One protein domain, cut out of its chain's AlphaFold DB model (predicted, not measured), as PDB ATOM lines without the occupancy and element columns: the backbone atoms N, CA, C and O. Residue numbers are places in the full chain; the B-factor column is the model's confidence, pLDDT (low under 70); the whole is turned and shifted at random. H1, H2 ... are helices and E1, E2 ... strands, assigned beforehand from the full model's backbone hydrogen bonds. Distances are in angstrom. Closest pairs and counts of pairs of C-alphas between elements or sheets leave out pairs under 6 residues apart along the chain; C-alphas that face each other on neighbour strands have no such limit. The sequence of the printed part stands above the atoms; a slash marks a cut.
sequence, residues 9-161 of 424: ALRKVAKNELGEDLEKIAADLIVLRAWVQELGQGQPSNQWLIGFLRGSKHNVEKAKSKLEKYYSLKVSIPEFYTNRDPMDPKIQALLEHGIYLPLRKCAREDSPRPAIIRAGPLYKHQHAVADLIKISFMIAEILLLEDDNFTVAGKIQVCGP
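What this domain is: This is residues 9 to 161 of the 424 residues of the protein "CRAL-TRIO domain-containing protein" of Bombyx mori (UniProt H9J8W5). The longest helix, H8, runs through the middle, with a small sheet of three strands along part of it and a cluster of crossed helices, H2, H3 and H4, near its last residues. H4 runs back from the cluster to short H5, which packs on H8 while H4 stays apart from H8; H6 also packs on H8, and H1 packs on H9. The printed part has 153 residues, with nine named helices and three named strands in the order H1 H2 H3 H4 H5 H6 E1 E2 H7 H8 H9 E3; the sheet, E1 E2 E3, is mixed, and the class is mostly helix. The whole is compact, with a radius of gyration of the C-alphas of 16.9 A, and only just flat, spanning 51 by 39 by 22 A.

How they stand to each other: E1, residues 100 to 102, and E2, residues 113 to 117, form an antiparallel hairpin, with N 101 and O 116 within hydrogen-bond range at 2.8 A. E2 and E3, residues 155 to 159, are parallel, with N 115 and O 156 at 2.8 A. H8, residues 129 to 146, is on the sheet at a height of 9.3 A, over E1 and E2 and along the strands. H9, residues 148 to 153, only grazes the sheet. With H7, residues 120 to 124, they form a strand-helix-strand unit, parallel neighbours E2 and E3 with H7, H8 and H9 between them in the chain. H3, residues 46 to 55, touches residues 144 to 145 of H8; the closest C-alphas, of Trp 48 and Leu 145, are 5.7 A apart. H2, residues 22 to 38, and H4, residues 60 to 76, both touch H3, each about perpendicular to it at 76 degrees; the closest C-alphas are those of Leu 29 and Leu 49, 6.8 A, and of Phe 52 and Ala 63, 5.5 A. H1, residues 9 to 18, touches H9, with C-alphas of Ala 14 and Val 152 closest at 5.8 A. H5, residues 78 to 81, and H6, residues 89 to 96, touch H8; the closest C-alphas are those of Phe 80 and Lys 134, 4.6 A, and of Leu 94 and Ile 135, 7.6 A. Every O i to N i+4 pair is within hydrogen-bond range in H1, H3, H4, H6, H7, H8 and H9, and 11 of 13 in H2; H5 is too short for one.

Where its parts are: H8 is 25.6 A long, H2 25.4 A and H4 24.1 A. H1 begins at C-alpha 9 (-43.813, 93.100, 12.502), and E3 ends at C-alpha 159 (-65.597, 76.190, 10.727).

The domain as a whole: The C-alphas farthest apart, of Glu 23 and Lys 124, are 51.4 A apart. The printed part has no cut and no long link. Residues 106 to 107, 123 and 158 to 161 have pLDDT under 70.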
ATOM      1  N   ALA A   9     -42.462  93.047  11.957       91.94
ATOM      2  CA  ALA A   9     -43.813  93.100  12.502       91.94
ATOM      3  C   ALA A   9     -44.047  92.002  13.559       91.94
ATOM      4  O   ALA A   9     -44.456  92.300  14.682       91.94
ATOM      5  N   LEU A  10     -43.681  90.751  13.255       92.88
ATOM      6  CA  LEU A  10     -43.818  89.634  14.197       92.88
ATOM      7  C   LEU A  10     -42.885  89.765  15.401       92.88
ATOM      8  O   LEU A  10     -43.270  89.411  16.512       92.88
ATOM      9  N   ARG A  11     -41.681  90.320  15.227       93.88
ATOM     10  CA  ARG A  11     -40.754  90.572  16.342       93.88
ATOM     11  C   ARG A  11     -41.348  91.549  17.358       93.88
ATOM     12  O   ARG A  11     -41.171  91.359  18.561       93.88
ATOM     13  N   LYS A  12     -42.077  92.567  16.889       92.88
ATOM     14  CA  LYS A  12     -42.783  93.519  17.757       92.88
ATOM     15  C   LYS A  12     -43.884  92.827  18.567       92.88
ATOM     16  O   LYS A  12     -43.956  93.039  19.774       92.88
ATOM     17  N   VAL A  13     -44.691  91.978  17.927       89.88
ATOM     18  CA  VAL A  13     -45.743  91.195  18.604       89.88
ATOM     19  C   VAL A  13     -45.137  90.223  19.615       89.88
ATOM     20  O   VAL A  13     -45.539  90.220  20.775       89.88
ATOM     21  N   ALA A  14     -44.116  89.460  19.222       91.25
ATOM     22  CA  ALA A  14     -43.443  88.502  20.095       91.25
ATOM     23  C   ALA A  14     -42.892  89.172  21.367       91.25
ATOM     24  O   ALA A  14     -43.108  88.676  22.473       91.25
ATOM     25  N   LYS A  15     -42.258  90.343  21.236       92.38
ATOM     26  CA  LYS A  15     -41.773  91.118  22.385       92.38
ATOM     27  C   LYS A  15     -42.920  91.608  23.277       92.38
ATOM     28  O   LYS A  15     -42.862  91.438  24.490       92.38
ATOM     29  N   ASN A  16     -43.954  92.208  22.690       89.69
ATOM     30  CA  ASN A  16     -44.998  92.906  23.446       89.69
ATOM     31  C   ASN A  16     -46.038  91.968  24.075       89.69
ATOM     32  O   ASN A  16     -46.513  92.230  25.175       89.69
ATOM     33  N   GLU A  17     -46.415  90.891  23.384       87.81
ATOM     34  CA  GLU A  17     -47.529  90.023  23.789       87.81
ATOM     35  C   GLU A  17     -47.075  88.707  24.430       87.81
ATOM     36  O   GLU A  17     -47.789  88.143  25.275       87.81
ATOM     37  N   LEU A  18     -45.895  88.220  24.030       88.81
ATOM     38  CA  LEU A  18     -45.319  86.963  24.509       88.81
ATOM     39  C   LEU A  18     -44.134  87.172  25.455       88.81
ATOM     40  O   LEU A  18     -43.736  86.211  26.105       88.81
ATOM     41  N   GLY A  19     -43.582  88.386  25.545       89.06
ATOM     42  CA  GLY A  19     -42.392  88.665  26.348       89.06
ATOM     43  C   GLY A  19     -41.109  88.060  25.771       89.06
ATOM     44  O   GLY A  19     -40.204  87.738  26.534       89.06
ATOM     45  N   GLU A  20     -41.039  87.859  24.448       91.38
ATOM     46  CA  GLU A  20     -39.868  87.268  23.783       91.38
ATOM     47  C   GLU A  20     -38.638  88.180  23.915       91.38
ATOM     48  O   GLU A  20     -38.630  89.310  23.418       91.38
ATOM     49  N   ASP A  21     -37.599  87.660  24.570       91.00
ATOM     50  CA  ASP A  21     -36.325  88.333  24.819       91.00
ATOM     51  C   ASP A  21     -35.181  87.544  24.166       91.00
ATOM     52  O   ASP A  21     -34.852  86.432  24.583       91.00
ATOM     53  N   LEU A  22     -34.578  88.119  23.120       84.75
ATOM     54  CA  LEU A  22     -33.571  87.447  22.292       84.75
ATOM     55  C   LEU A  22     -32.323  87.035  23.083       84.75
ATOM     56  O   LEU A  22     -31.689  86.044  22.720       84.75
ATOM     57  N   GLU A  23     -31.990  87.754  24.154       86.06
ATOM     58  CA  GLU A  23     -30.826  87.448  24.992       86.06
ATOM     59  C   GLU A  23     -31.078  86.226  25.888       86.06
ATOM     60  O   GLU A  23     -30.144  85.501  26.233       86.06
ATOM     61  N   LYS A  24     -32.348  85.945  26.213       89.12
ATOM     62  CA  LYS A  24     -32.750  84.840  27.100       89.12
ATOM     63  C   LYS A  24     -33.065  83.545  26.370       89.12
ATOM     64  O   LYS A  24     -32.835  82.475  26.927       89.12
ATOM     65  N   ILE A  25     -33.509  83.620  25.110       89.62
ATOM     66  CA  ILE A  25     -33.893  82.440  24.314       89.62
ATOM     67  C   ILE A  25     -32.795  81.369  24.317       89.62
ATOM     68  O   ILE A  25     -33.100  80.184  24.425       89.62
ATOM     69  N   ALA A  26     -31.520  81.757  24.206       90.25
ATOM     70  CA  ALA A  26     -30.417  80.798  24.202       90.25
ATOM     71  C   ALA A  26     -30.337  79.998  25.515       90.25
ATOM     72  O   ALA A  26     -30.209  78.774  25.474       90.25
ATOM     73  N   ALA A  27     -30.464  80.670  26.663       92.06
ATOM     74  CA  ALA A  27     -30.456  80.030  27.976       92.06
ATOM     75  C   ALA A  27     -31.698  79.144  28.177       92.06
ATOM     76  O   ALA A  27     -31.567  77.980  28.559       92.06
ATOM     77  N   ASP A  28     -32.885  79.647  27.832       94.69
ATOM     78  CA  ASP A  28     -34.143  78.900  27.955       94.69
ATOM     79  C   ASP A  28     -34.143  77.631  27.089       94.69
ATOM     80  O   ASP A  28     -34.614  76.572  27.509       94.69
ATOM     81  N   LEU A  29     -33.560  77.705  25.888       93.19
ATOM     82  CA  LEU A  29     -33.395  76.551  25.006       93.19
ATOM     83  C   LEU A  29     -32.440  75.500  25.569       93.19
ATOM     84  O   LEU A  29     -32.698  74.309  25.384       93.19
ATOM     85  N   ILE A  30     -31.361  75.908  26.244       91.56
ATOM     86  CA  ILE A  30     -30.444  74.978  26.919       91.56
ATOM     87  C   ILE A  30     -31.194  74.237  28.031       91.56
ATOM     88  O   ILE A  30     -31.149  73.007  28.075       91.56
ATOM     89  N   VAL A  31     -31.948  74.967  28.861       94.19
ATOM     90  CA  VAL A  31     -32.744  74.388  29.956       94.19
ATOM     91  C   VAL A  31     -33.793  73.409  29.423       94.19
ATOM     92  O   VAL A  31     -33.881  72.279  29.901       94.19
ATOM     93  N   LEU A  32     -34.574  73.804  28.413       93.94
ATOM     94  CA  LEU A  32     -35.596  72.927  27.837       93.94
ATOM     95  C   LEU A  32     -34.997  71.703  27.142       93.94
ATOM     96  O   LEU A  32     -35.580  70.624  27.210       93.94
ATOM     97  N   ARG A  33     -33.847  71.842  26.479       91.06
ATOM     98  CA  ARG A  33     -33.168  70.717  25.825       91.06
ATOM     99  C   ARG A  33     -32.695  69.685  26.841       91.06
ATOM    100  O   ARG A  33     -32.945  68.503  26.620       91.06
ATOM    101  N   ALA A  34     -32.052  70.126  27.923       90.00
ATOM    102  CA  ALA A  34     -31.627  69.242  29.005       90.00
ATOM    103  C   ALA A  34     -32.835  68.508  29.611       90.00
ATOM    104  O   ALA A  34     -32.836  67.284  29.688       90.00
ATOM    105  N   TRP A  35     -33.918  69.238  29.898       89.44
ATOM    106  CA  TRP A  35     -35.146  68.649  30.441       89.44
ATOM    107  C   TRP A  35     -35.782  67.600  29.517       89.44
ATOM    108  O   TRP A  35     -36.154  66.516  29.951       89.44
ATOM    109  N   VAL A  36     -35.903  67.888  28.218       90.25
ATOM    110  CA  VAL A  36     -36.509  66.941  27.267       90.25
ATOM    111  C   VAL A  36     -35.675  65.660  27.133       90.25
ATOM    112  O   VAL A  36     -36.251  64.587  26.959       90.25
ATOM    113  N   GLN A  37     -34.347  65.748  27.266       87.88
ATOM    114  CA  GLN A  37     -33.475  64.569  27.310       87.88
ATOM    115  C   GLN A  37     -33.715  63.720  28.569       87.88
ATOM    116  O   GLN A  37     -33.758  62.497  28.463       87.88
ATOM    117  N   GLU A  38     -33.931  64.342  29.733       88.56
ATOM    118  CA  GLU A  38     -34.269  63.633  30.982       88.56
ATOM    119  C   GLU A  38     -35.601  62.874  30.883       88.56
ATOM    120  O   GLU A  38     -35.738  61.787  31.441       88.56
ATOM    121  N   LEU A  39     -36.558  63.378  30.095       85.94
ATOM    122  CA  LEU A  39     -37.818  62.684  29.788       85.94
ATOM    123  C   LEU A  39     -37.651  61.469  28.848       85.94
ATOM    124  O   LEU A  39     -38.648  60.898  28.394       85.94
ATOM    125  N   GLY A  40     -36.413  61.104  28.490       84.56
ATOM    126  CA  GLY A  40     -36.105  60.027  27.546       84.56
ATOM    127  C   GLY A  40     -36.578  60.314  26.120       84.56
ATOM    128  O   GLY A  40     -36.653  59.408  25.292       84.56
ATOM    129  N   GLN A  41     -36.933  61.566  25.825       80.31
ATOM    130  CA  GLN A  41     -37.323  61.981  24.486       80.31
ATOM    131  C   GLN A  41     -36.060  62.298  23.674       80.31
ATOM    132  O   GLN A  41     -35.014  62.647  24.224       80.31
ATOM    133  N   GLY A  42     -36.140  62.164  22.346       77.69
ATOM    134  CA  GLY A  42     -35.027  62.486  21.444       77.69
ATOM    135  C   GLY A  42     -34.594  63.958  21.518       77.69
ATOM    136  O   GLY A  42     -35.044  64.725  22.362       77.69
ATOM    137  N   GLN A  43     -33.734  64.405  20.601       82.44
ATOM    138  CA  GLN A  43     -33.283  65.802  20.585       82.44
ATOM    139  C   GLN A  43     -34.177  66.686  19.696       82.44
ATOM    140  O   GLN A  43     -33.959  66.729  18.482       82.44
ATOM    141  N   PRO A  44     -35.157  67.435  20.244       84.75
ATOM    142  CA  PRO A  44     -35.966  68.338  19.438       84.75
ATOM    143  C   PRO A  44     -35.126  69.478  18.848       84.75
ATOM    144  O   PRO A  44     -34.092  69.907  19.383       84.75
ATOM    145  N   SER A  45     -35.604  70.011  17.725       89.88
ATOM    146  CA  SER A  45     -35.000  71.188  17.109       89.88
ATOM    147  C   SER A  45     -35.204  72.428  17.989       89.88
ATOM    148  O   SER A  45     -36.187  72.538  18.721       89.88
ATOM    149  N   ASN A  46     -34.298  73.407  17.886       91.38
ATOM    150  CA  ASN A  46     -34.489  74.699  18.557       91.38
ATOM    151  C   ASN A  46     -35.805  75.357  18.126       91.38
ATOM    152  O   ASN A  46     -36.510  75.912  18.957       91.38
ATOM    153  N   GLN A  47     -36.166  75.240  16.844       91.38
ATOM    154  CA  GLN A  47     -37.414  75.788  16.317       91.38
ATOM    155  C   GLN A  47     -38.649  75.177  16.999       91.38
ATOM    156  O   GLN A  47     -39.579  75.901  17.341       91.38
ATOM    157  N   TRP A  48     -38.634  73.864  17.247       90.94
ATOM    158  CA  TRP A  48     -39.701  73.175  17.969       90.94
ATOM    159  C   TRP A  48     -39.855  73.706  19.395       90.94
ATOM    160  O   TRP A  48     -40.945  74.095  19.805       90.94
ATOM    161  N   LEU A  49     -38.744  73.787  20.133       93.44
ATOM    162  CA  LEU A  49     -38.736  74.285  21.510       93.44
ATOM    163  C   LEU A  49     -39.169  75.758  21.598       93.44
ATOM    164  O   LEU A  49     -39.939  76.110  22.490       93.44
ATOM    165  N   ILE A  50     -38.758  76.596  20.638       93.81
ATOM    166  CA  ILE A  50     -39.230  77.986  20.515       93.81
ATOM    167  C   ILE A  50     -40.753  78.033  20.356       93.81
ATOM    168  O   ILE A  50     -41.399  78.876  20.972       93.81
ATOM    169  N   GLY A  51     -41.349  77.117  19.587       92.94
ATOM    170  CA  GLY A  51     -42.803  77.024  19.455       92.94
ATOM    171  C   GLY A  51     -43.513  76.837  20.806       92.94
ATOM    172  O   GLY A  51     -44.491  77.529  21.100       92.94
ATOM    173  N   PHE A  52     -42.984  75.967  21.675       93.75
ATOM    174  CA  PHE A  52     -43.516  75.761  23.032       93.75
ATOM    175  C   PHE A  52     -43.257  76.945  23.969       93.75
ATOM    176  O   PHE A  52     -44.136  77.275  24.775       93.75
ATOM    177  N   LEU A  53     -42.097  77.603  23.855       94.25
ATOM    178  CA  LEU A  53     -41.795  78.840  24.582       94.25
ATOM    179  C   LEU A  53     -42.778  79.952  24.208       94.25
ATOM    180  O   LEU A  53     -43.430  80.506  25.093       94.25
ATOM    181  N   ARG A  54     -42.987  80.210  22.913       93.75
ATOM    182  CA  ARG A  54     -43.960  81.199  22.417       93.75
ATOM    183  C   ARG A  54     -45.373  80.887  22.887       93.75
ATOM    184  O   ARG A  54     -46.028  81.732  23.494       93.75
ATOM    185  N   GLY A  55     -45.799  79.632  22.736       88.19
ATOM    186  CA  GLY A  55     -47.086  79.163  23.248       88.19
ATOM    187  C   GLY A  55     -47.227  79.293  24.771       88.19
ATOM    188  O   GLY A  55     -48.344  79.244  25.287       88.19
ATOM    189  N   SER A  56     -46.128  79.459  25.505       92.25
ATOM    190  CA  SER A  56     -46.090  79.622  26.963       92.25
ATOM    191  C   SER A  56     -45.721  81.036  27.407       92.25
ATOM    192  O   SER A  56     -45.493  81.243  28.598       92.25
ATOM    193  N   LYS A  57     -45.694  82.006  26.480       91.31
ATOM    194  CA  LYS A  57     -45.251  83.387  26.731       91.31
ATOM    195  C   LYS A  57     -43.870  83.446  27.396       91.31
ATOM    196  O   LYS A  57     -43.700  84.099  28.422       91.31
ATOM    197  N   HIS A  58     -42.942  82.643  26.871       92.50
ATOM    198  CA  HIS A  58     -41.557  82.507  27.341       92.50
ATOM    199  C   HIS A  58     -41.417  82.167  28.836       92.50
ATOM    200  O   HIS A  58     -40.385  82.394  29.453       92.50
ATOM    201  N   ASN A  59     -42.446  81.562  29.435       93.56
ATOM    202  CA  ASN A  59     -42.351  80.969  30.762       93.56
ATOM    203  C   ASN A  59     -41.880  79.511  30.644       93.56
ATOM    204  O   ASN A  59     -42.634  78.648  30.181       93.56
ATOM    205  N   VAL A  60     -40.645  79.249  31.075       94.81
ATOM    206  CA  VAL A  60     -39.980  77.940  30.949       94.81
ATOM    207  C   VAL A  60     -40.756  76.823  31.650       94.81
ATOM    208  O   VAL A  60     -40.982  75.778  31.050       94.81
ATOM    209  N   GLU A  61     -41.248  77.042  32.870       94.44
ATOM    210  CA  GLU A  61     -41.987  76.015  33.621       94.44
ATOM    211  C   GLU A  61     -43.333  75.665  32.963       94.44
ATOM    212  O   GLU A  61     -43.706  74.495  32.845       94.44
ATOM    213  N   LYS A  62     -44.042  76.662  32.417       94.12
ATOM    214  CA  LYS A  62     -45.237  76.413  31.595       94.12
ATOM    215  C   LYS A  62     -44.889  75.658  30.312       94.12
ATOM    216  O   LYS A  62     -45.669  74.797  29.900       94.12
ATOM    217  N   ALA A  63     -43.745  75.954  29.695       94.38
ATOM    218  CA  ALA A  63     -43.286  75.258  28.497       94.38
ATOM    219  C   ALA A  63     -42.949  73.785  28.789       94.38
ATOM    220  O   ALA A  63     -43.409  72.917  28.043       94.38
ATOM    221  N   LYS A  64     -42.259  73.490  29.902       94.44
ATOM    222  CA  LYS A  64     -42.011  72.119  30.390       94.44
ATOM    223  C   LYS A  64     -43.316  71.353  30.591       94.44
ATOM    224  O   LYS A  64     -43.511  70.309  29.973       94.44
ATOM    225  N   SER A  65     -44.267  71.937  31.326       93.38
ATOM    226  CA  SER A  65     -45.577  71.315  31.563       93.38
ATOM    227  C   SER A  65     -46.348  71.033  30.263       93.38
ATOM    228  O   SER A  65     -47.019  70.007  30.137       93.38
ATOM    229  N   LYS A  66     -46.267  71.919  29.258       92.38
ATOM    230  CA  LYS A  66     -46.887  71.680  27.943       92.38
ATOM    231  C   LYS A  66     -46.188  70.578  27.151       92.38
ATOM    232  O   LYS A  66     -46.882  69.800  26.500       92.38
ATOM    233  N   LEU A  67     -44.859  70.510  27.196       92.50
ATOM    234  CA  LEU A  67     -44.078  69.454  26.547       92.50
ATOM    235  C   LEU A  67     -44.398  68.081  27.148       92.50
ATOM    236  O   LEU A  67     -44.683  67.150  26.404       92.50
ATOM    237  N   GLU A  68     -44.443  67.966  28.474       91.12
ATOM    238  CA  GLU A  68     -44.834  66.729  29.166       91.12
ATOM    239  C   GLU A  68     -46.232  66.267  28.763       91.12
ATOM    240  O   GLU A  68     -46.417  65.116  28.373       91.12
ATOM    241  N   LYS A  69     -47.215  67.178  28.784       91.06
ATOM    242  CA  LYS A  69     -48.582  66.876  28.332       91.06
ATOM    243  C   LYS A  69     -48.603  66.432  26.877       91.06
ATOM    244  O   LYS A  69     -49.297  65.479  26.551       91.06
ATOM    245  N   TYR A  70     -47.843  67.093  26.010       90.56
ATOM    246  CA  TYR A  70     -47.742  66.722  24.604       90.56
ATOM    247  C   TYR A  70     -47.208  65.292  24.424       90.56
ATOM    248  O   TYR A  70     -47.830  64.497  23.720       90.56
ATOM    249  N   TYR A  71     -46.111  64.931  25.094       89.56
ATOM    250  CA  TYR A  71     -45.559  63.575  25.018       89.56
ATOM    251  C   TYR A  71     -46.469  62.532  25.686       89.56
ATOM    252  O   TYR A  71     -46.657  61.446  25.143       89.56
ATOM    253  N   SER A  72     -47.114  62.873  26.802       90.19
ATOM    254  CA  SER A  72     -48.100  62.008  27.462       90.19
ATOM    255  C   SER A  72     -49.319  61.733  26.571       90.19
ATOM    256  O   SER A  72     -49.775  60.593  26.479       90.19
ATOM    257  N   LEU A  73     -49.820  62.743  25.849       88.00
ATOM    258  CA  LEU A  73     -50.935  62.594  24.907       88.00
ATOM    259  C   LEU A  73     -50.582  61.687  23.726       88.00
ATOM    260  O   LEU A  73     -51.426  60.904  23.294       88.00
ATOM    261  N   LYS A  74     -49.332  61.732  23.247       87.38
ATOM    262  CA  LYS A  74     -48.861  60.828  22.186       87.38
ATOM    263  C   LYS A  74     -48.971  59.359  22.562       87.38
ATOM    264  O   LYS A  74     -49.281  58.539  21.705       87.38
ATOM    265  N   VAL A  75     -48.707  59.045  23.827       87.69
ATOM    266  CA  VAL A  75     -48.754  57.674  24.343       87.69
ATOM    267  C   VAL A  75     -50.179  57.274  24.723       87.69
ATOM    268  O   VAL A  75     -50.611  56.170  24.412       87.69
ATOM    269  N   SER A  76     -50.921  58.169  25.381       90.12
ATOM    270  CA  SER A  76     -52.251  57.859  25.923       90.12
ATOM    271  C   SER A  76     -53.371  57.856  24.881       90.12
ATOM    272  O   SER A  76     -54.400  57.232  25.123       90.12
ATOM    273  N   ILE A  77     -53.190  58.515  23.729       90.31
ATOM    274  CA  ILE A  77     -54.218  58.602  22.682       90.31
ATOM    275  C   ILE A  77     -53.653  58.154  21.322       90.31
ATOM    276  O   ILE A  77     -53.468  58.971  20.413       90.31
ATOM    277  N   PRO A  78     -53.373  56.847  21.146       87.38
ATOM    278  CA  PRO A  78     -52.760  56.336  19.923       87.38
ATOM    279  C   PRO A  78     -53.620  56.602  18.684       87.38
ATOM    280  O   PRO A  78     -53.062  56.827  17.615       87.38
ATOM    281  N   GLU A  79     -54.950  56.680  18.822       88.88
ATOM    282  CA  GLU A  79     -55.858  56.959  17.700       88.88
ATOM    283  C   GLU A  79     -55.455  58.218  16.929       88.88
ATOM    284  O   GLU A  79     -55.562  58.231  15.705       88.88
ATOM    285  N   PHE A  80     -54.941  59.246  17.616       90.69
ATOM    286  CA  PHE A  80     -54.505  60.472  16.966       90.69
ATOM    287  C   PHE A  80     -53.059  60.410  16.521       90.69
ATOM    288  O   PHE A  80     -52.757  61.048  15.520       90.69
ATOM    289  N   TYR A  81     -52.173  59.706  17.227       88.75
ATOM    290  CA  TYR A  81     -50.718  59.845  17.086       88.75
ATOM    291  C   TYR A  81     -50.003  58.668  16.407       88.75
ATOM    292  O   TYR A  81     -48.822  58.801  16.090       88.75
ATOM    293  N   THR A  82     -50.693  57.562  16.115       88.12
ATOM    294  CA  THR A  82     -50.157  56.432  15.334       88.12
ATOM    295  C   THR A  82     -50.664  56.441  13.888       88.12
ATOM    296  O   THR A  82     -51.666  57.093  13.569       88.12
ATOM    297  N   ASN A  83     -49.966  55.721  12.999       89.25
ATOM    298  CA  ASN A  83     -50.298  55.587  11.571       89.25
ATOM    299  C   ASN A  83     -50.488  56.952  10.887       89.25
ATOM    300  O   ASN A  83     -51.558  57.268  10.370       89.25
ATOM    301  N   ARG A  84     -49.456  57.797  10.985       92.06
ATOM    302  CA  ARG A  84     -49.422  59.174  10.466       92.06
ATOM    303  C   ARG A  84     -48.513  59.327   9.245       92.06
ATOM    304  O   ARG A  84     -48.011  60.421   9.007       92.06
ATOM    305  N   ASP A  85     -48.247  58.244   8.518       93.38
ATOM    306  CA  ASP A  85     -47.468  58.344   7.285       93.38
ATOM    307  C   ASP A  85     -48.237  59.233   6.292       93.38
ATOM    308  O   ASP A  85     -49.361  58.887   5.925       93.38
ATOM    309  N   PRO A  86     -47.689  60.388   5.870       91.19
ATOM    310  CA  PRO A  86     -48.354  61.239   4.896       91.19
ATOM    311  C   PRO A  86     -48.582  60.543   3.554       91.19
ATOM    312  O   PRO A  86     -49.423  61.005   2.797       91.19
ATOM    313  N   MET A  87     -47.839  59.478   3.236       94.62
ATOM    314  CA  MET A  87     -47.993  58.688   2.009       94.62
ATOM    315  C   MET A  87     -48.992  57.532   2.159       94.62
ATOM    316  O   MET A  87     -49.285  56.855   1.173       94.62
ATOM    317  N   ASP A  88     -49.535  57.303   3.358       94.81
ATOM    318  CA  ASP A  88     -50.589  56.312   3.563       94.81
ATOM    319  C   ASP A  88     -51.836  56.680   2.729       94.81
ATOM    320  O   ASP A  88     -52.272  57.837   2.775       94.81
ATOM    321  N   PRO A  89     -52.452  55.732   1.991       92.81
ATOM    322  CA  PRO A  89     -53.597  56.023   1.127       92.81
ATOM    323  C   PRO A  89     -54.781  56.674   1.849       92.81
ATOM    324  O   PRO A  89     -55.458  57.529   1.277       92.81
ATOM    325  N   LYS A  90     -55.034  56.313   3.116       89.44
ATOM    326  CA  LYS A  90     -56.111  56.915   3.909       89.44
ATOM    327  C   LYS A  90     -55.780  58.367   4.241       89.44
ATOM    328  O   LYS A  90     -56.644  59.234   4.133       89.44
ATOM    329  N   ILE A  91     -54.538  58.640   4.638       91.75
ATOM    330  CA  ILE A  91     -54.076  59.999   4.940       91.75
ATOM    331  C   ILE A  91     -54.081  60.868   3.678       91.75
ATOM    332  O   ILE A  91     -54.585  61.987   3.736       91.75
ATOM    333  N   GLN A  92     -53.611  60.350   2.540       92.25
ATOM    334  CA  GLN A  92     -53.680  61.037   1.246       92.25
ATOM    335  C   GLN A  92     -55.119  61.408   0.884       92.25
ATOM    336  O   GLN A  92     -55.395  62.582   0.653       92.25
ATOM    337  N   ALA A  93     -56.061  60.464   0.973       88.06
ATOM    338  CA  ALA A  93     -57.472  60.747   0.711       88.06
ATOM    339  C   ALA A  93     -58.027  61.851   1.632       88.06
ATOM    340  O   ALA A  93     -58.722  62.762   1.187       88.06
ATOM    341  N   LEU A  94     -57.710  61.821   2.931       87.44
ATOM    342  CA  LEU A  94     -58.138  62.862   3.876       87.44
ATOM    343  C   LEU A  94     -57.547  64.246   3.544       87.44
ATOM    344  O   LEU A  94     -58.225  65.265   3.713       87.44
ATOM    345  N   LEU A  95     -56.296  64.292   3.081       86.06
ATOM    346  CA  LEU A  95     -55.632  65.521   2.645       86.06
ATOM    347  C   LEU A  95     -56.241  66.055   1.339       86.06
ATOM    348  O   LEU A  95     -56.521  67.251   1.256       86.06
ATOM    349  N   GLU A  96     -56.512  65.184   0.365       85.00
ATOM    350  CA  GLU A  96     -57.162  65.516  -0.913       85.00
ATOM    351  C   GLU A  96     -58.571  66.085  -0.718       85.00
ATOM    352  O   GLU A  96     -58.948  67.067  -1.359       85.00
ATOM    353  N   HIS A  97     -59.329  65.549   0.240       82.75
ATOM    354  CA  HIS A  97     -60.640  66.085   0.614       82.75
ATOM    355  C   HIS A  97     -60.577  67.495   1.235       82.75
ATOM    356  O   HIS A  97     -61.606  68.162   1.382       82.75
ATOM    357  N   GLY A  98     -59.385  67.978   1.604       81.31
ATOM    358  CA  GLY A  98     -59.182  69.332   2.107       81.31
ATOM    359  C   GLY A  98     -59.882  69.585   3.443       81.31
ATOM    360  O   GLY A  98     -60.491  70.636   3.643       81.31
ATOM    361  N   ILE A  99     -59.822  68.610   4.352       77.88
ATOM    362  CA  ILE A  99     -60.530  68.641   5.640       77.88
ATOM    363  C   ILE A  99     -59.981  69.734   6.574       77.88
ATOM    364  O   ILE A  99     -60.747  70.375   7.294       77.88
ATOM    365  N   TYR A 100     -58.669  69.988   6.545       83.75
ATOM    366  CA  TYR A 100     -58.016  71.065   7.292       83.75
ATOM    367  C   TYR A 100     -57.039  71.805   6.376       83.75
ATOM    368  O   TYR A 100     -56.057  71.232   5.913       83.75
ATOM    369  N   LEU A 101     -57.305  73.085   6.115       81.25
ATOM    370  CA  LEU A 101     -56.595  73.881   5.115       81.25
ATOM    371  C   LEU A 101     -56.071  75.186   5.731       81.25
ATOM    372  O   LEU A 101     -56.814  76.170   5.805       81.25
ATOM    373  N   PRO A 102     -54.798  75.241   6.163       77.38
ATOM    374  CA  PRO A 102     -54.135  76.503   6.461       77.38
ATOM    375  C   PRO A 102     -54.019  77.327   5.179       77.38
ATOM    376  O   PRO A 102     -53.531  76.844   4.154       77.38
ATOM    377  N   LEU A 103     -54.436  78.587   5.222       77.88
ATOM    378  CA  LEU A 103     -54.313  79.461   4.062       77.88
ATOM    379  C   LEU A 103     -52.878  79.963   3.921       77.88
ATOM    380  O   LEU A 103     -52.224  80.339   4.896       77.88
ATOM    381  N   ARG A 104     -52.404  80.045   2.676       73.81
ATOM    382  CA  ARG A 104     -51.019  80.431   2.358       73.81
ATOM    383  C   ARG A 104     -50.668  81.855   2.791       73.81
ATOM    384  O   ARG A 104     -49.528  82.113   3.169       73.81
ATOM    385  N   LYS A 105     -51.632  82.781   2.772       71.56
ATOM    386  CA  LYS A 105     -51.429  84.192   3.133       71.56
ATOM    387  C   LYS A 105     -52.202  84.562   4.395       71.56
ATOM    388  O   LYS A 105     -53.333  84.124   4.587       71.56
ATOM    389  N   CYS A 106     -51.578  85.394   5.220       68.75
ATOM    390  CA  CYS A 106     -52.226  86.090   6.323       68.75
ATOM    391  C   CYS A 106     -52.755  87.450   5.837       68.75
ATOM    392  O   CYS A 106     -52.278  87.976   4.831       68.75
ATOM    393  N   ALA A 107     -53.724  88.033   6.550       64.81
ATOM    394  CA  ALA A 107     -54.297  89.338   6.195       64.81
ATOM    395  C   ALA A 107     -53.272  90.484   6.309       64.81
ATOM    396  O   ALA A 107     -53.314  91.447   5.551       64.81
ATOM    397  N   ARG A 108     -52.348  90.362   7.266       79.12
ATOM    398  CA  ARG A 108     -51.192  91.235   7.515       79.12
ATOM    399  C   ARG A 108     -49.995  90.397   7.961       79.12
ATOM    400  O   ARG A 108     -50.184  89.275   8.439       79.12
ATOM    401  N   GLU A 109     -48.788  90.956   7.881       78.56
ATOM    402  CA  GLU A 109     -47.554  90.282   8.324       78.56
ATOM    403  C   GLU A 109     -47.584  89.828   9.788       78.56
ATOM    404  O   GLU A 109     -46.946  88.838  10.125       78.56
ATOM    405  N   ASP A 110     -48.332  90.519  10.649       84.06
ATOM    406  CA  ASP A 110     -48.451  90.248  12.085       84.06
ATOM    407  C   ASP A 110     -49.736  89.512  12.480       84.06
ATOM    408  O   ASP A 110     -49.990  89.283  13.660       84.06
ATOM    409  N   SER A 111     -50.578  89.158  11.506       71.56
ATOM    410  CA  SER A 111     -51.887  88.575  11.797       71.56
ATOM    411  C   SER A 111     -51.823  87.056  12.027       71.56
ATOM    412  O   SER A 111     -50.916  86.396  11.502       71.56
ATOM    413  N   PRO A 112     -52.783  86.487  12.784       80.44
ATOM    414  CA  PRO A 112     -52.877  85.045  13.003       80.44
ATOM    415  C   PRO A 112     -53.056  84.283  11.685       80.44
ATOM    416  O   PRO A 112     -53.693  84.792  10.761       80.44
ATOM    417  N   ARG A 113     -52.574  83.035  11.610       85.62
ATOM    418  CA  ARG A 113     -52.746  82.170  10.430       85.62
ATOM    419  C   ARG A 113     -54.216  81.755  10.276       85.62
ATOM    420  O   ARG A 113     -54.730  81.072  11.170       85.62
ATOM    421  N   PRO A 114     -54.903  82.104   9.171       77.62
ATOM    422  CA  PRO A 114     -56.237  81.579   8.929       77.62
ATOM    423  C   PRO A 114     -56.180  80.113   8.486       77.62
ATOM    424  O   PRO A 114     -55.330  79.728   7.682       77.62
ATOM    425  N   ALA A 115     -57.105  79.305   8.997       77.69
ATOM    426  CA  ALA A 115     -57.307  77.920   8.596       77.69
ATOM    427  C   ALA A 115     -58.800  77.623   8.416       77.69
ATOM    428  O   ALA A 115     -59.628  78.033   9.235       77.69
ATOM    429  N   ILE A 116     -59.130  76.890   7.356       76.88
ATOM    430  CA  ILE A 116     -60.485  76.409   7.075       76.88
ATOM    431  C   ILE A 116     -60.574  74.956   7.530       76.88
ATOM    432  O   ILE A 116     -59.719  74.147   7.171       76.88
ATOM    433  N   ILE A 117     -61.612  74.619   8.299       80.19
ATOM    434  CA  ILE A 117     -61.963  73.226   8.585       80.19
ATOM    435  C   ILE A 117     -63.259  72.876   7.867       80.19
ATOM    436  O   ILE A 117     -64.297  73.492   8.116       80.19
ATOM    437  N   ARG A 118     -63.193  71.854   7.012       75.81
ATOM    438  CA  ARG A 118     -64.327  71.321   6.257       75.81
ATOM    439  C   ARG A 118     -64.740  69.983   6.856       75.81
ATOM    440  O   ARG A 118     -64.096  68.966   6.623       75.81
ATOM    441  N   ALA A 119     -65.828  69.984   7.625       74.25
ATOM    442  CA  ALA A 119     -66.377  68.755   8.197       74.25
ATOM    443  C   ALA A 119     -67.231  67.954   7.189       74.25
ATOM    444  O   ALA A 119     -67.321  66.741   7.317       74.25
ATOM    445  N   GLY A 120     -67.809  68.606   6.169       70.88
ATOM    446  CA  GLY A 120     -68.657  67.974   5.139       70.88
ATOM    447  C   GLY A 120     -68.033  66.741   4.465       70.88
ATOM    448  O   GLY A 120     -68.647  65.673   4.491       70.88
ATOM    449  N   PRO A 121     -66.778  66.819   3.975       75.25
ATOM    450  CA  PRO A 121     -66.106  65.671   3.372       75.25
ATOM    451  C   PRO A 121     -65.941  64.461   4.305       75.25
ATOM    452  O   PRO A 121     -65.894  63.332   3.826       75.25
ATOM    453  N   LEU A 122     -65.894  64.653   5.633       71.88
ATOM    454  CA  LEU A 122     -65.850  63.525   6.571       71.88
ATOM    455  C   LEU A 122     -67.134  62.705   6.486       71.88
ATOM    456  O   LEU A 122     -67.078  61.487   6.380       71.88
ATOM    457  N   TYR A 123     -68.283  63.380   6.489       69.31
ATOM    458  CA  TYR A 123     -69.585  62.723   6.418       69.31
ATOM    459  C   TYR A 123     -69.823  62.102   5.038       69.31
ATOM    460  O   TYR A 123     -70.233  60.947   4.958       69.31
ATOM    461  N   LYS A 124     -69.489  62.828   3.959       73.06
ATOM    462  CA  LYS A 124     -69.663  62.369   2.568       73.06
ATOM    463  C   LYS A 124     -68.903  61.078   2.270       73.06
ATOM    464  O   LYS A 124     -69.400  60.216   1.554       73.06
ATOM    465  N   HIS A 125     -67.714  60.935   2.848       76.25
ATOM    466  CA  HIS A 125     -66.837  59.787   2.624       76.25
ATOM    467  C   HIS A 125     -66.763  58.833   3.829       76.25
ATOM    468  O   HIS A 125     -65.897  57.965   3.857       76.25
ATOM    469  N   GLN A 126     -67.670  58.978   4.803       78.44
ATOM    470  CA  GLN A 126     -67.780  58.124   5.996       78.44
ATOM    471  C   GLN A 126     -66.481  58.012   6.825       78.44
ATOM    472  O   GLN A 126     -66.198  56.980   7.432       78.44
ATOM    473  N   HIS A 127     -65.688  59.085   6.880       82.38
ATOM    474  CA  HIS A 127     -64.498  59.161   7.732       82.38
ATOM    475  C   HIS A 127     -64.873  59.389   9.197       82.38
ATOM    476  O   HIS A 127     -65.861  60.056   9.514       82.38
ATOM    477  N   ALA A 128     -64.043  58.895  10.117       86.00
ATOM    478  CA  ALA A 128     -64.259  59.118  11.541       86.00
ATOM    479  C   ALA A 128     -63.897  60.559  11.937       86.00
ATOM    480  O   ALA A 128     -62.957  61.154  11.412       86.00
ATOM    481  N   VAL A 129     -64.555  61.108  12.964       84.06
ATOM    482  CA  VAL A 129     -64.135  62.388  13.576       84.06
ATOM    483  C   VAL A 129     -62.689  62.307  14.089       84.06
ATOM    484  O   VAL A 129     -61.952  63.291  14.054       84.06
ATOM    485  N   ALA A 130     -62.257  61.111  14.494       87.62
ATOM    486  CA  ALA A 130     -60.880  60.827  14.864       87.62
ATOM    487  C   ALA A 130     -59.872  61.164  13.752       87.62
ATOM    488  O   ALA A 130     -58.788  61.680  14.026       87.62
ATOM    489  N   ASP A 131     -60.248  60.935  12.489       87.94
ATOM    490  CA  ASP A 131     -59.405  61.208  11.327       87.94
ATOM    491  C   ASP A 131     -59.221  62.719  11.112       87.94
ATOM    492  O   ASP A 131     -58.107  63.179  10.855       87.94
ATOM    493  N   LEU A 132     -60.271  63.521  11.333       86.88
ATOM    494  CA  LEU A 132     -60.168  64.986  11.350       86.88
ATOM    495  C   LEU A 132     -59.181  65.466  12.413       86.88
ATOM    496  O   LEU A 132     -58.340  66.323  12.133       86.88
ATOM    497  N   ILE A 133     -59.297  64.947  13.635       89.69
ATOM    498  CA  ILE A 133     -58.432  65.359  14.747       89.69
ATOM    499  C   ILE A 133     -56.984  64.957  14.451       89.69
ATOM    500  O   ILE A 133     -56.079  65.776  14.621       89.69
ATOM    501  N   LYS A 134     -56.765  63.746  13.924       92.19
ATOM    502  CA  LYS A 134     -55.451  63.265  13.486       92.19
ATOM    503  C   LYS A 134     -54.817  64.199  12.456       92.19
ATOM    504  O   LYS A 134     -53.717  64.692  12.701       92.19
ATOM    505  N   ILE A 135     -55.512  64.492  11.354       92.12
ATOM    506  CA  ILE A 135     -55.013  65.385  10.294       92.12
ATOM    507  C   ILE A 135     -54.768  66.795  10.836       92.12
ATOM    508  O   ILE A 135     -53.731  67.400  10.562       92.12
ATOM    509  N   SER A 136     -55.674  67.300  11.673       89.88
ATOM    510  CA  SER A 136     -55.527  68.613  12.305       89.88
ATOM    511  C   SER A 136     -54.272  68.687  13.175       89.88
ATOM    512  O   SER A 136     -53.580  69.702  13.163       89.88
ATOM    513  N   PHE A 137     -53.952  67.627  13.923       92.38
ATOM    514  CA  PHE A 137     -52.735  67.565  14.729       92.38
ATOM    515  C   PHE A 137     -51.481  67.447  13.870       92.38
ATOM    516  O   PHE A 137     -50.522  68.159  14.142       92.38
ATOM    517  N   MET A 138     -51.494  66.623  12.819       93.62
ATOM    518  CA  MET A 138     -50.370  66.532  11.878       93.62
ATOM    519  C   MET A 138     -50.041  67.904  11.278       93.62
ATOM    520  O   MET A 138     -48.895  68.345  11.313       93.62
ATOM    521  N   ILE A 139     -51.057  68.626  10.802       92.19
ATOM    522  CA  ILE A 139     -50.863  69.954  10.214       92.19
ATOM    523  C   ILE A 139     -50.469  70.981  11.279       92.19
ATOM    524  O   ILE A 139     -49.593  71.805  11.034       92.19
ATOM    525  N   ALA A 140     -51.052  70.935  12.479       90.62
ATOM    526  CA  ALA A 140     -50.671  71.841  13.563       90.62
ATOM    527  C   ALA A 140     -49.204  71.667  13.993       90.62
ATOM    528  O   ALA A 140     -48.550  72.657  14.312       90.62
ATOM    529  N   GLU A 141     -48.673  70.440  13.981       91.62
ATOM    530  CA  GLU A 141     -47.257  70.168  14.262       91.62
ATOM    531  C   GLU A 141     -46.344  70.755  13.176       91.62
ATOM    532  O   GLU A 141     -45.324  71.365  13.501       91.62
ATOM    533  N   ILE A 142     -46.745  70.659  11.904       92.00
ATOM    534  CA  ILE A 142     -46.046  71.316  10.790       92.00
ATOM    535  C   ILE A 142     -46.083  72.838  10.964       92.00
ATOM    536  O   ILE A 142     -45.041  73.483  10.906       92.00
ATOM    537  N   LEU A 143     -47.245  73.429  11.256       90.81
ATOM    538  CA  LEU A 143     -47.369  74.878  11.465       90.81
ATOM    539  C   LEU A 143     -46.547  75.366  12.664       90.81
ATOM    540  O   LEU A 143     -45.941  76.433  12.604       90.81
ATOM    541  N   LEU A 144     -46.467  74.579  13.737       90.81
ATOM    542  CA  LEU A 144     -45.616  74.887  14.887       90.81
ATOM    543  C   LEU A 144     -44.126  74.946  14.497       90.81
ATOM    544  O   LEU A 144     -43.376  75.755  15.045       90.81
ATOM    545  N   LEU A 145     -43.696  74.118  13.541       89.69
ATOM    546  CA  LEU A 145     -42.325  74.100  13.024       89.69
ATOM    547  C   LEU A 145     -42.068  75.181  11.973       89.69
ATOM    548  O   LEU A 145     -41.010  75.816  11.996       89.69
ATOM    549  N   GLU A 146     -43.022  75.405  11.074       90.06
ATOM    550  CA  GLU A 146     -42.810  76.083   9.790       90.06
ATOM    551  C   GLU A 146     -43.558  77.412   9.639       90.06
ATOM    552  O   GLU A 146     -43.272  78.169   8.714       90.06
ATOM    553  N   ASP A 147     -44.407  77.808  10.592       91.31
ATOM    554  CA  ASP A 147     -45.195  79.037  10.487       91.31
ATOM    555  C   ASP A 147     -44.986  80.005  11.667       91.31
ATOM    556  O   ASP A 147     -45.414  79.782  12.801       91.31
ATOM    557  N   ASP A 148     -44.293  81.117  11.409       92.81
ATOM    558  CA  ASP A 148     -44.028  82.128  12.437       92.81
ATOM    559  C   ASP A 148     -45.291  82.918  12.820       92.81
ATOM    560  O   ASP A 148     -45.468  83.236  13.995       92.81
ATOM    561  N   ASN A 149     -46.218  83.162  11.884       90.81
ATOM    562  CA  ASN A 149     -47.512  83.785  12.183       90.81
ATOM    563  C   ASN A 149     -48.340  82.902  13.119       90.81
ATOM    564  O   ASN A 149     -48.909  83.397  14.089       90.81
ATOM    565  N   PHE A 150     -48.362  81.592  12.869       91.56
ATOM    566  CA  PHE A 150     -49.052  80.632  13.728       91.56
ATOM    567  C   PHE A 150     -48.480  80.615  15.149       91.56
ATOM    568  O   PHE A 150     -49.234  80.615  16.120       91.56
ATOM    569  N   THR A 151     -47.150  80.615  15.288       91.94
ATOM    570  CA  THR A 151     -46.505  80.525  16.609       91.94
ATOM    571  C   THR A 151     -46.502  81.832  17.394       91.94
ATOM    572  O   THR A 151     -46.513  81.782  18.622       91.94
ATOM    573  N   VAL A 152     -46.493  82.986  16.719       92.12
ATOM    574  CA  VAL A 152     -46.444  84.308  17.366       92.12
ATOM    575  C   VAL A 152     -47.837  84.917  17.539       92.12
ATOM    576  O   VAL A 152     -48.173  85.354  18.634       92.12
ATOM    577  N   ALA A 153     -48.648  84.935  16.479       87.56
ATOM    578  CA  ALA A 153     -49.967  85.574  16.465       87.56
ATOM    579  C   ALA A 153     -51.128  84.574  16.642       87.56
ATOM    580  O   ALA A 153     -52.272  84.972  16.853       87.56
ATOM    581  N   GLY A 154     -50.859  83.266  16.584       87.75
ATOM    582  CA  GLY A 154     -51.864  82.218  16.755       87.75
ATOM    583  C   GLY A 154     -52.592  81.851  15.459       87.75
ATOM    584  O   GLY A 154     -52.116  82.098  14.349       87.75
ATOM    585  N   LYS A 155     -53.779  81.249  15.601       82.31
ATOM    586  CA  LYS A 155     -54.636  80.840  14.477       82.31
ATOM    587  C   LYS A 155     -56.023  81.466  14.550       82.31
ATOM    588  O   LYS A 155     -56.590  81.597  15.632       82.31
ATOM    589  N   ILE A 156     -56.593  81.755  13.384       74.06
ATOM    590  CA  ILE A 156     -58.029  81.999  13.214       74.06
ATOM    591  C   ILE A 156     -58.595  80.794  12.482       74.06
ATOM    592  O   ILE A 156     -58.092  80.403  11.433       74.06
ATOM    593  N   GLN A 157     -59.629  80.189  13.049       73.62
ATOM    594  CA  GLN A 157     -60.235  78.995  12.485       73.62
ATOM    595  C   GLN A 157     -61.644  79.315  12.008       73.62
ATOM    596  O   GLN A 157     -62.468  79.790  12.788       73.62
ATOM    597  N   VAL A 158     -61.909  79.032  10.736       67.25
ATOM    598  CA  VAL A 158     -63.241  79.123  10.145       67.25
ATOM    599  C   VAL A 158     -63.788  77.708  10.032       67.25
ATOM    600  O   VAL A 158     -63.266  76.884   9.281       67.25
ATOM    601  N   CYS A 159     -64.822  77.421  10.819       64.62
ATOM    602  CA  CYS A 159     -65.597  76.190  10.727       64.62
ATOM    603  C   CYS A 159     -66.941  76.542  10.094       64.62
ATOM    604  O   CYS A 159     -67.725  77.269  10.704       64.62
ATOM    605  N   GLY A 160     -67.205  76.040   8.894       54.59
ATOM    606  CA  GLY A 160     -68.498  76.185   8.233       54.59
ATOM    607  C   GLY A 160     -68.839  74.908   7.466       54.59
ATOM    608  O   GLY A 160     -67.919  74.254   6.964       54.59
ATOM    609  N   PRO A 161     -70.119  74.505   7.397       51.28
ATOM    610  CA  PRO A 161     -70.529  73.493   6.432       51.28
ATOM    611  C   PRO A 161     -70.255  74.004   5.010       51.28
ATOM    612  O   PRO A 161     -70.305  75.212   4.765       51.28
TER     613      PRO A 161